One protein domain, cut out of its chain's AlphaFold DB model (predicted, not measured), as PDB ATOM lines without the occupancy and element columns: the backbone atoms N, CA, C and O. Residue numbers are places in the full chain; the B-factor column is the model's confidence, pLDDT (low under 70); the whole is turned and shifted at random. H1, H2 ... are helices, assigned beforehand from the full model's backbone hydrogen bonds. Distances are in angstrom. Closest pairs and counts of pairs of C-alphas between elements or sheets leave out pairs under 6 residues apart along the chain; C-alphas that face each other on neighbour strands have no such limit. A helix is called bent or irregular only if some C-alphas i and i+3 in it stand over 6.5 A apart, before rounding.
ATOM      1  N   GLY A  25       3.945  -5.517   1.139       74.00
ATOM      2  CA  GLY A  25       3.814  -4.707   2.358       74.00
ATOM      3  C   GLY A  25       2.692  -5.182   3.285       74.00
ATOM      4  O   GLY A  25       1.858  -4.384   3.708       74.00
ATOM      5  N   GLY A  26       2.581  -6.492   3.517       76.06
ATOM      6  CA  GLY A  26       1.614  -7.098   4.445       76.06
ATOM      7  C   GLY A  26       0.167  -7.195   3.942       76.06
ATOM      8  O   GLY A  26      -0.432  -8.264   3.992       76.06
ATOM      9  N   HIS A  27      -0.420  -6.119   3.423       81.44
ATOM     10  CA  HIS A  27      -1.809  -6.109   2.917       81.44
ATOM     11  C   HIS A  27      -1.925  -5.612   1.471       81.44
ATOM     12  O   HIS A  27      -3.018  -5.560   0.913       81.44
ATOM     13  N   ARG A  28      -0.799  -5.235   0.860       85.75
ATOM     14  CA  ARG A  28      -0.725  -4.729  -0.510       85.75
ATOM     15  C   ARG A  28       0.600  -5.103  -1.157       85.75
ATOM     16  O   ARG A  28       1.589  -5.344  -0.466       85.75
ATOM     17  N   PHE A  29       0.616  -5.067  -2.480       88.94
ATOM     18  CA  PHE A  29       1.850  -5.016  -3.252       88.94
ATOM     19  C   PHE A  29       2.115  -3.586  -3.711       88.94
ATOM     20  O   PHE A  29       1.173  -2.853  -4.019       88.94
ATOM     21  N   GLU A  30       3.384  -3.190  -3.773       89.94
ATOM     22  CA  GLU A  30       3.781  -1.884  -4.310       89.94
ATOM     23  C   GLU A  30       4.554  -2.098  -5.608       89.94
ATOM     24  O   GLU A  30       5.594  -2.746  -5.602       89.94
ATOM     25  N   PHE A  31       4.075  -1.558  -6.726       91.94
ATOM     26  CA  PHE A  31       4.817  -1.624  -7.983       91.94
ATOM     27  C   PHE A  31       5.709  -0.394  -8.132       91.94
ATOM     28  O   PHE A  31       5.227   0.701  -8.420       91.94
ATOM     29  N   ARG A  32       7.017  -0.567  -7.929       90.94
ATOM     30  CA  ARG A  32       7.980   0.546  -7.837       90.94
ATOM     31  C   ARG A  32       8.661   0.915  -9.157       90.94
ATOM     32  O   ARG A  32       9.486   1.816  -9.184       90.94
ATOM     33  N   ALA A  33       8.317   0.237 -10.251       90.88
ATOM     34  CA  ALA A  33       8.929   0.469 -11.563       90.88
ATOM     35  C   ALA A  33       8.440   1.745 -12.269       90.88
ATOM     36  O   ALA A  33       8.993   2.124 -13.299       90.88
ATOM     37  N   VAL A  34       7.347   2.342 -11.786       92.69
ATOM     38  CA  VAL A  34       6.658   3.432 -12.480       92.69
ATOM     39  C   VAL A  34       7.464   4.722 -12.361       92.69
ATOM     40  O   VAL A  34       7.808   5.145 -11.258       92.69
ATOM     41  N   GLY A  35       7.751   5.359 -13.496       91.50
ATOM     42  CA  GLY A  35       8.406   6.666 -13.524       91.50
ATOM     43  C   GLY A  35       7.486   7.772 -12.999       91.50
ATOM     44  O   GLY A  35       6.278   7.735 -13.218       91.50
ATOM     45  N   SER A  36       8.053   8.794 -12.356       92.06
ATOM     46  CA  SER A  36       7.291   9.885 -11.723       92.06
ATOM     47  C   SER A  36       6.396  10.677 -12.685       92.06
ATOM     48  O   SER A  36       5.360  11.188 -12.273       92.06
ATOM     49  N   SER A  37       6.769  10.764 -13.965       89.56
ATOM     50  CA  SER A  37       5.998  11.441 -15.018       89.56
ATOM     51  C   SER A  37       5.082  10.507 -15.818       89.56
ATOM     52  O   SER A  37       4.382  10.958 -16.727       89.56
ATOM     53  N   GLN A  38       5.090   9.200 -15.535       89.62
ATOM     54  CA  GLN A  38       4.334   8.226 -16.319       89.62
ATOM     55  C   GLN A  38       2.857   8.196 -15.926       89.62
ATOM     56  O   GLN A  38       2.486   8.228 -14.755       89.62
ATOM     57  N   ASN A  39       1.993   8.043 -16.930       89.31
ATOM     58  CA  ASN A  39       0.577   7.811 -16.695       89.31
ATOM     59  C   ASN A  39       0.346   6.387 -16.152       89.31
ATOM     60  O   ASN A  39       0.578   5.391 -16.844       89.31
ATOM     61  N   VAL A  40      -0.176   6.297 -14.927       93.50
ATOM     62  CA  VAL A  40      -0.409   5.027 -14.220       93.50
ATOM     63  C   VAL A  40      -1.529   4.172 -14.820       93.50
ATOM     64  O   VAL A  40      -1.602   2.979 -14.537       93.50
ATOM     65  N   SER A  41      -2.398   4.731 -15.667       93.75
ATOM     66  CA  SER A  41      -3.544   4.013 -16.241       93.75
ATOM     67  C   SER A  41      -3.107   2.818 -17.083       93.75
ATOM     68  O   SER A  41      -3.646   1.722 -16.934       93.75
ATOM     69  N   LEU A  42      -2.088   2.988 -17.933       90.75
ATOM     70  CA  LEU A  42      -1.593   1.885 -18.757       90.75
ATOM     71  C   LEU A  42      -0.918   0.813 -17.905       90.75
ATOM     72  O   LEU A  42      -1.163  -0.370 -18.115       90.75
ATOM     73  N   VAL A  43      -0.133   1.218 -16.909       94.19
ATOM     74  CA  VAL A  43       0.480   0.286 -15.956       94.19
ATOM     75  C   VAL A  43      -0.597  -0.541 -15.256       94.19
ATOM     76  O   VAL A  43      -0.539  -1.768 -15.278       94.19
ATOM     77  N   ASN A  44      -1.629   0.115 -14.725       95.62
ATOM     78  CA  ASN A  44      -2.752  -0.551 -14.072       95.62
ATOM     79  C   ASN A  44      -3.539  -1.439 -15.038       95.62
ATOM     80  O   ASN A  44      -3.945  -2.528 -14.653       95.62
ATOM     81  N   THR A  45      -3.703  -1.024 -16.296       95.69
ATOM     82  CA  THR A  45      -4.332  -1.848 -17.335       95.69
ATOM     83  C   THR A  45      -3.555  -3.151 -17.524       95.69
ATOM     84  O   THR A  45      -4.152  -4.225 -17.499       95.69
ATOM     85  N   VAL A  46      -2.226  -3.083 -17.662       95.69
ATOM     86  CA  VAL A  46      -1.380  -4.276 -17.816       95.69
ATOM     87  C   VAL A  46      -1.427  -5.151 -16.565       95.69
ATOM     88  O   VAL A  46      -1.686  -6.345 -16.692       95.69
ATOM     89  N   LEU A  47      -1.239  -4.572 -15.372       96.06
ATOM     90  CA  LEU A  47      -1.264  -5.303 -14.097       96.06
ATOM     91  C   LEU A  47      -2.614  -5.993 -13.856       96.06
ATOM     92  O   LEU A  47      -2.654  -7.177 -13.534       96.06
ATOM     93  N   ALA A  48      -3.723  -5.287 -14.070       97.00
ATOM     94  CA  ALA A  48      -5.055  -5.868 -13.940       97.00
ATOM     95  C   ALA A  48      -5.285  -6.987 -14.967       97.00
ATOM     96  O   ALA A  48      -5.845  -8.023 -14.619       97.00
ATOM     97  N   THR A  49      -4.807  -6.819 -16.205       97.94
ATOM     98  CA  THR A  49      -4.955  -7.834 -17.262       97.94
ATOM     99  C   THR A  49      -4.193  -9.115 -16.932       97.94
ATOM    100  O   THR A  49      -4.774 -10.193 -17.033       97.94
ATOM    101  N   ILE A  50      -2.921  -9.021 -16.517       96.44
ATOM    102  CA  ILE A  50      -2.124 -10.214 -16.174       96.44
ATOM    103  C   ILE A  50      -2.721 -10.947 -14.970       96.44
ATOM    104  O   ILE A  50      -2.836 -12.168 -14.999       96.44
ATOM    105  N   VAL A  51      -3.170 -10.210 -13.948       96.00
ATOM    106  CA  VAL A  51      -3.767 -10.795 -12.741       96.00
ATOM    107  C   VAL A  51      -5.093 -11.477 -13.074       96.00
ATOM    108  O   VAL A  51      -5.327 -12.606 -12.646       96.00
ATOM    109  N   ALA A  52      -5.945 -10.832 -13.873       97.81
ATOM    110  CA  ALA A  52      -7.218 -11.407 -14.296       97.81
ATOM    111  C   ALA A  52      -7.032 -12.664 -15.167       97.81
ATOM    112  O   ALA A  52      -7.760 -13.639 -14.984       97.81
ATOM    113  N   ASP A  53      -6.047 -12.677 -16.070       97.06
ATOM    114  CA  ASP A  53      -5.731 -13.850 -16.896       97.06
ATOM    115  C   ASP A  53      -5.259 -15.035 -16.042       97.06
ATOM    116  O   ASP A  53      -5.754 -16.148 -16.214       97.06
ATOM    117  N   THR A  54      -4.383 -14.786 -15.060       95.62
ATOM    118  CA  THR A  54      -3.935 -15.813 -14.108       95.62
ATOM    119  C   THR A  54      -5.090 -16.339 -13.247       95.62
ATOM    120  O   THR A  54      -5.217 -17.548 -13.058       95.62
ATOM    121  N   PHE A  55      -5.984 -15.472 -12.760       96.06
ATOM    122  CA  PHE A  55      -7.154 -15.929 -12.002       96.06
ATOM    123  C   PHE A  55      -8.137 -16.737 -12.848       96.06
ATOM    124  O   PHE A  55      -8.713 -17.693 -12.329       96.06
ATOM    125  N   ARG A  56      -8.293 -16.420 -14.141       96.56
ATOM    126  CA  ARG A  56      -9.074 -17.259 -15.059       96.56
ATOM    127  C   ARG A  56      -8.486 -18.665 -15.140       96.56
ATOM    128  O   ARG A  56      -9.220 -19.628 -14.968       96.56
ATOM    129  N   GLU A  57      -7.173 -18.794 -15.337       95.31
ATOM    130  CA  GLU A  57      -6.509 -20.106 -15.387       95.31
ATOM    131  C   GLU A  57      -6.715 -20.915 -14.102       95.31
ATOM    132  O   GLU A  57      -6.924 -22.131 -14.154       95.31
ATOM    133  N   PHE A  58      -6.694 -20.246 -12.945       96.94
ATOM    134  CA  PHE A  58      -6.974 -20.894 -11.665       96.94
ATOM    135  C   PHE A  58      -8.434 -21.343 -11.561       96.94
ATOM    136  O   PHE A  58      -8.674 -22.483 -11.160       96.94
ATOM    137  N   SER A  59      -9.389 -20.491 -11.951       97.06
ATOM    138  CA  SER A  59     -10.820 -20.829 -11.963       97.06
ATOM    139  C   SER A  59     -11.092 -22.019 -12.881       97.06
ATOM    140  O   SER A  59     -11.636 -23.024 -12.430       97.06
ATOM    141  N   ASP A  60     -10.597 -21.972 -14.121       96.94
ATOM    142  CA  ASP A  60     -10.773 -23.026 -15.124       96.94
ATOM    143  C   ASP A  60     -10.238 -24.383 -14.630       96.94
ATOM    144  O   ASP A  60     -10.824 -25.434 -14.898       96.94
ATOM    145  N   ALA A  61      -9.098 -24.390 -13.929       96.62
ATOM    146  CA  ALA A  61      -8.514 -25.612 -13.383       96.62
ATOM    147  C   ALA A  61      -9.356 -26.196 -12.237       96.62
ATOM    148  O   ALA A  61      -9.530 -27.417 -12.166       96.62
ATOM    149  N   ILE A  62      -9.879 -25.335 -11.360       97.44
ATOM    150  CA  ILE A  62     -10.718 -25.736 -10.225       97.44
ATOM    151  C   ILE A  62     -12.076 -26.250 -10.713       97.44
ATOM    152  O   ILE A  62     -12.518 -27.311 -10.274       97.44
ATOM    153  N   GLU A  63     -12.703 -25.568 -11.670       97.06
ATOM    154  CA  GLU A  63     -13.983 -25.974 -12.269       97.06
ATOM    155  C   GLU A  63     -13.887 -27.318 -13.003       97.06
ATOM    156  O   GLU A  63     -14.836 -28.099 -13.009       97.06
ATOM    157  N   LYS A  64     -12.709 -27.650 -13.548       97.12
ATOM    158  CA  LYS A  64     -12.402 -28.975 -14.118       97.12
ATOM    159  C   LYS A  64     -12.134 -30.060 -13.063       97.12
ATOM    160  O   LYS A  64     -11.789 -31.182 -13.425       97.12
ATOM    161  N   GLY A  65     -12.275 -29.744 -11.776       96.50
ATOM    162  CA  GLY A  65     -12.191 -30.694 -10.667       96.50
ATOM    163  C   GLY A  65     -10.833 -30.768  -9.966       96.50
ATOM    164  O   GLY A  65     -10.627 -31.667  -9.150       96.50
ATOM    165  N   GLN A  66      -9.887 -29.863 -10.247       96.81
ATOM    166  CA  GLN A  66      -8.636 -29.820  -9.483       96.81
ATOM    167  C   GLN A  66      -8.847 -29.192  -8.101       96.81
ATOM    168  O   GLN A  66      -9.547 -28.197  -7.939       96.81
ATOM    169  N   MET A  67      -8.165 -29.735  -7.092       96.56
ATOM    170  CA  MET A  67      -8.175 -29.154  -5.750       96.56
ATOM    171  C   MET A  67      -7.474 -27.781  -5.752       96.56
ATOM    172  O   MET A  67      -6.347 -27.696  -6.255       96.56
ATOM    173  N   PRO A  68      -8.033 -26.736  -5.105       95.00
ATOM    174  CA  PRO A  68      -7.417 -25.403  -5.053       95.00
ATOM    175  C   PRO A  68      -5.962 -25.409  -4.561       95.00
ATOM    176  O   PRO A  68      -5.105 -24.710  -5.098       95.00
ATOM    177  N   LYS A  69      -5.648 -26.271  -3.584       95.56
ATOM    178  CA  LYS A  69      -4.283 -26.464  -3.073       95.56
ATOM    179  C   LYS A  69      -3.308 -26.908  -4.169       95.56
ATOM    180  O   LYS A  69      -2.187 -26.412  -4.220       95.56
ATOM    181  N   THR A  70      -3.726 -27.825  -5.039       95.81
ATOM    182  CA  THR A  70      -2.890 -28.352  -6.126       95.81
ATOM    183  C   THR A  70      -2.597 -27.271  -7.159       95.81
ATOM    184  O   THR A  70      -1.449 -27.130  -7.584       95.81
ATOM    185  N   VAL A  71      -3.606 -26.468  -7.509       96.44
ATOM    186  CA  VAL A  71      -3.468 -25.331  -8.434       96.44
ATOM    187  C   VAL A  71      -2.492 -24.295  -7.867       96.44
ATOM    188  O   VAL A  71      -1.527 -23.935  -8.539       96.44
ATOM    189  N   ALA A  72      -2.654 -23.903  -6.600       94.44
ATOM    190  CA  ALA A  72      -1.756 -22.954  -5.936       94.44
ATOM    191  C   ALA A  72      -0.308 -23.471  -5.834       94.44
ATOM    192  O   ALA A  72       0.640 -22.741  -6.117       94.44
ATOM    193  N   GLN A  73      -0.112 -24.747  -5.481       95.50
ATOM    194  CA  GLN A  73       1.220 -25.363  -5.424       95.50
ATOM    195  C   GLN A  73       1.886 -25.460  -6.798       95.50
ATOM    196  O   GLN A  73       3.112 -25.399  -6.896       95.50
ATOM    197  N   LYS A  74       1.108 -25.666  -7.864       95.50
ATOM    198  CA  LYS A  74       1.621 -25.630  -9.235       95.50
ATOM    199  C   LYS A  74       2.062 -24.209  -9.598       95.50
ATOM    200  O   LYS A  74       3.218 -24.032  -9.967       95.50
ATOM    201  N   ALA A  75       1.196 -23.218  -9.388       94.31
ATOM    202  CA  ALA A  75       1.496 -21.817  -9.677       94.31
ATOM    203  C   ALA A  75       2.746 -21.323  -8.930       94.31
ATOM    204  O   ALA A  75       3.619 -20.704  -9.535       94.31
ATOM    205  N   LEU A  76       2.883 -21.655  -7.642       93.31
ATOM    206  CA  LEU A  76       4.060 -21.294  -6.846       93.31
ATOM    207  C   LEU A  76       5.348 -21.920  -7.399       93.31
ATOM    208  O   LEU A  76       6.371 -21.248  -7.466       93.31
ATOM    209  N   ARG A  77       5.304 -23.190  -7.821       93.62
ATOM    210  CA  ARG A  77       6.470 -23.865  -8.416       93.62
ATOM    211  C   ARG A  77       6.892 -23.222  -9.734       93.62
ATOM    212  O   ARG A  77       8.082 -23.036  -9.958       93.62
ATOM    213  N   GLU A  78       5.936 -22.858 -10.582       91.94
ATOM    214  CA  GLU A  78       6.206 -22.241 -11.891       91.94
ATOM    215  C   GLU A  78       6.696 -20.788 -11.774       91.94
ATOM    216  O   GLU A  78       7.490 -20.326 -12.596       91.94
ATOM    217  N   SER A  79       6.263 -20.073 -10.730       90.75
ATOM    218  CA  SER A  79       6.613 -18.668 -10.480       90.75
ATOM    219  C   SER A  79       7.762 -18.467  -9.486       90.75
ATOM    220  O   SER A  79       8.189 -17.331  -9.291       90.75
ATOM    221  N   TRP A  80       8.318 -19.538  -8.907       90.75
ATOM    222  CA  TRP A  80       9.323 -19.459  -7.838       90.75
ATOM    223  C   TRP A  80      10.536 -18.593  -8.198       90.75
ATOM    224  O   TRP A  80      11.019 -17.826  -7.372       90.75
ATOM    225  N   LYS A  81      10.979 -18.646  -9.460       89.06
ATOM    226  CA  LYS A  81      12.093 -17.834  -9.980       89.06
ATOM    227  C   LYS A  81      11.879 -16.317  -9.894       89.06
ATOM    228  O   LYS A  81      12.838 -15.564  -9.989       89.06
ATOM    229  N   ALA A  82      10.635 -15.854  -9.754       87.44
ATOM    230  CA  ALA A  82      10.318 -14.437  -9.590       87.44
ATOM    231  C   ALA A  82      10.428 -13.963  -8.128       87.44
ATOM    232  O   ALA A  82      10.370 -12.762  -7.875       87.44
ATOM    233  N   ILE A  83      10.577 -14.883  -7.165       88.81
ATOM    234  CA  ILE A  83      10.686 -14.568  -5.738       88.81
ATOM    235  C   ILE A  83      12.159 -14.362  -5.389       88.81
ATOM    236  O   ILE A  83      12.955 -15.299  -5.396       88.81
ATOM    237  N   PHE A  84      12.519 -13.126  -5.047       87.25
ATOM    238  CA  PHE A  84      13.887 -12.746  -4.710       87.25
ATOM    239  C   PHE A  84      13.916 -11.779  -3.522       87.25
ATOM    240  O   PHE A  84      13.249 -10.748  -3.539       87.25
ATOM    241  N   ASN A  85      14.728 -12.101  -2.510       84.56
ATOM    242  CA  ASN A  85      14.822 -11.349  -1.250       84.56
ATOM    243  C   ASN A  85      16.187 -10.662  -1.043       84.56
ATOM    244  O   ASN A  85      16.482 -10.206   0.058       84.56
ATOM    245  N   GLY A  86      17.041 -10.615  -2.069       86.19
ATOM    246  CA  GLY A  86      18.361  -9.985  -1.986       86.19
ATOM    247  C   GLY A  86      18.374  -8.517  -2.425       86.19
ATOM    248  O   GLY A  86      17.334  -7.881  -2.617       86.19
ATOM    249  N   ASN A  87      19.584  -7.984  -2.607       86.44
ATOM    250  CA  ASN A  87      19.810  -6.635  -3.124       86.44
ATOM    251  C   ASN A  87      19.688  -6.619  -4.657       86.44
ATOM    252  O   ASN A  87      20.493  -7.251  -5.343       86.44
ATOM    253  N   GLY A  88      18.712  -5.877  -5.185       84.94
ATOM    254  CA  GLY A  88      18.448  -5.752  -6.623       84.94
ATOM    255  C   GLY A  88      19.481  -4.930  -7.406       84.94
ATOM    256  O   GLY A  88      19.533  -5.033  -8.632       84.94
ATOM    257  N   TYR A  89      20.324  -4.143  -6.731       86.50
ATOM    258  CA  TYR A  89      21.389  -3.361  -7.376       86.50
ATOM    259  C   TYR A  89      22.715  -4.115  -7.508       86.50
ATOM    260  O   TYR A  89      23.588  -3.686  -8.258       86.50
ATOM    261  N   ASP A  90      22.873  -5.230  -6.798       91.12
ATOM    262  CA  ASP A  90      24.085  -6.041  -6.870       91.12
ATOM    263  C   ASP A  90      24.166  -6.787  -8.212       91.12
ATOM    264  O   ASP A  90      23.259  -7.535  -8.592       91.12
ATOM    265  N   GLN A  91      25.274  -6.592  -8.928       90.31
ATOM    266  CA  GLN A  91      25.504  -7.172 -10.249       90.31
ATOM    267  C   GLN A  91      25.542  -8.703 -10.212       90.31
ATOM    268  O   GLN A  91      25.048  -9.340 -11.144       90.31
ATOM    269  N   ALA A  92      26.063  -9.302  -9.133       91.81
ATOM    270  CA  ALA A  92      26.096 -10.756  -8.983       91.81
ATOM    271  C   ALA A  92      24.674 -11.334  -8.893       91.81
ATOM    272  O   ALA A  92      24.345 -12.311  -9.569       91.81
ATOM    273  N   ASN A  93      23.795 -10.673  -8.134       89.75
ATOM    274  CA  ASN A  93      22.383 -11.046  -8.050       89.75
ATOM    275  C   ASN A  93      21.665 -10.868  -9.390       89.75
ATOM    276  O   ASN A  93      20.908 -11.745  -9.800       89.75
ATOM    277  N   GLN A  94      21.920  -9.769 -10.105       89.25
ATOM    278  CA  GLN A  94      21.332  -9.549 -11.429       89.25
ATOM    279  C   GLN A  94      21.767 -10.614 -12.444       89.25
ATOM    280  O   GLN A  94      20.944 -11.052 -13.248       89.25
ATOM    281  N   ALA A  95      23.035 -11.035 -12.419       90.44
ATOM    282  CA  ALA A  95      23.542 -12.101 -13.281       90.44
ATOM    283  C   ALA A  95      22.848 -13.437 -12.981       90.44
ATOM    284  O   ALA A  95      22.333 -14.073 -13.901       90.44
ATOM    285  N   LYS A  96      22.735 -13.797 -11.699       90.62
ATOM    286  CA  LYS A  96      22.033 -15.009 -11.262       90.62
ATOM    287  C   LYS A  96      20.560 -15.013 -11.680       90.62
ATOM    288  O   LYS A  96      20.087 -15.983 -12.253       90.62
ATOM    289  N   LEU A  97      19.836 -13.916 -11.459       89.25
ATOM    290  CA  LEU A  97      18.421 -13.826 -11.841       89.25
ATOM    291  C   LEU A  97      18.223 -13.968 -13.358       89.25
ATOM    292  O   LEU A  97      17.251 -14.579 -13.800       89.25
ATOM    293  N   LYS A  98      19.149 -13.437 -14.165       90.31
ATOM    294  CA  LYS A  98      19.137 -13.637 -15.622       90.31
ATOM    295  C   LYS A  98      19.367 -15.103 -15.993       90.31
ATOM    296  O   LYS A  98      18.664 -15.600 -16.870       90.31
ATOM    297  N   GLU A  99      20.302 -15.782 -15.329       90.81
ATOM    298  CA  GLU A  99      20.545 -17.225 -15.495       90.81
ATOM    299  C   GLU A  99      19.304 -18.054 -15.121       90.81
ATOM    300  O   GLU A  99      18.897 -18.932 -15.880       90.81
ATOM    301  N   ASP A 100      18.608 -17.674 -14.046       88.62
ATOM    302  CA  ASP A 100      17.333 -18.265 -13.604       88.62
ATOM    303  C   ASP A 100      16.152 -17.953 -14.560       88.62
ATOM    304  O   ASP A 100      15.011 -18.398 -14.368       88.62
ATOM    305  N   GLY A 101      16.398 -17.184 -15.626       89.00
ATOM    306  CA  GLY A 101      15.430 -16.867 -16.671       89.00
ATOM    307  C   GLY A 101      14.495 -15.705 -16.331       89.00
ATOM    308  O   GLY A 101      13.401 -15.618 -16.910       89.00
ATOM    309  N   VAL A 102      14.887 -14.825 -15.404       89.25
ATOM    310  CA  VAL A 102      14.227 -13.535 -15.161       89.25
ATOM    311  C   VAL A 102      14.653 -12.549 -16.244       89.25
ATOM    312  O   VAL A 102      15.832 -12.353 -16.533       89.25
ATOM    313  N   TRP A 103      13.665 -11.921 -16.877       88.06
ATOM    314  CA  TRP A 103      13.912 -11.007 -17.985       88.06
ATOM    315  C   TRP A 103      14.440  -9.664 -17.482       88.06
ATOM    316  O   TRP A 103      13.914  -9.094 -16.531       88.06
ATOM    317  N   CYS A 104      15.433  -9.129 -18.186       89.06
ATOM    318  CA  CYS A 104      16.009  -7.816 -17.934       89.06
ATOM    319  C   CYS A 104      16.190  -7.106 -19.280       89.06
ATOM    320  O   CYS A 104      16.948  -7.569 -20.131       89.06
ATOM    321  N   ILE A 105      15.448  -6.017 -19.484       91.56
ATOM    322  CA  ILE A 105      15.516  -5.184 -20.689       91.56
ATOM    323  C   ILE A 105      15.913  -3.781 -20.238       91.56
ATOM    324  O   ILE A 105      15.135  -3.103 -19.577       91.56
TER     325      ILE A 105
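What this domain is: This is residues 25 to 105 of the 252 residues of the protein "Hypothetical protein" of Spumella elongata (UniProt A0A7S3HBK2). Two helices, H1 and H2, make an open V, joined at its point by a tight link, and a small helix, H3, follows beyond the far end of H2. The arms of the V meet only near its point, and before H1 runs a long stretch, residues 25 to 39, of which 25 to 30 and 35 to 39 stick out. The printed part has 81 residues with three named helices, in the order H1, H2, H3, and no named strand; the class is all helix. It is loose, with a radius of gyration of the C-alphas of 16.0 A and spans of 44 by 32 by 26 A.

How they stand to each other: H1, residues 40 to 63, and H2, residues 68 to 82, touch and form a helical hairpin. Their closest C-alphas, those of Ile 62 and Pro 68, are 6.1 A apart. H1 touches H2 with residues 58 to 62 alone, and H2 touches H1 with residues 68 to 71 alone. They run opposite ways at a steep tilt of 41 degrees. H3, residues 91 to 99, is close to H2 but not clearly touching: the closest C-alphas, those of Lys 81 and Leu 97, are 7.7 A apart. H2 and H3 run opposite ways at a steep tilt of 51 degrees. H1 and H3 are apart. In H1 and H3 every O i to N i+4 pair is within hydrogen-bond range; in H2, 9 of 11 are.

Where its parts are: H1 begins at C-alpha 40, (-0.409, 5.027, -14.220), and is 33.9 A long. H2 begins at C-alpha 68, (-7.417, -25.403, -5.053), and is 21.3 A long; it is irregular, with C-alphas 78 and 81 7.6 A apart. H3 is 12.4 A long and ends at C-alpha 99, (20.545, -17.225, -15.495).

The domain as a whole: The two C-alphas farthest apart, those of Ser 37 and Gly 65, are 46.1 A apart. The printed part has no cut. The link from H2 to H3 is short, with 8 residues. The mean pLDDT of the printed part is 92.0, and no printed residue is under 70.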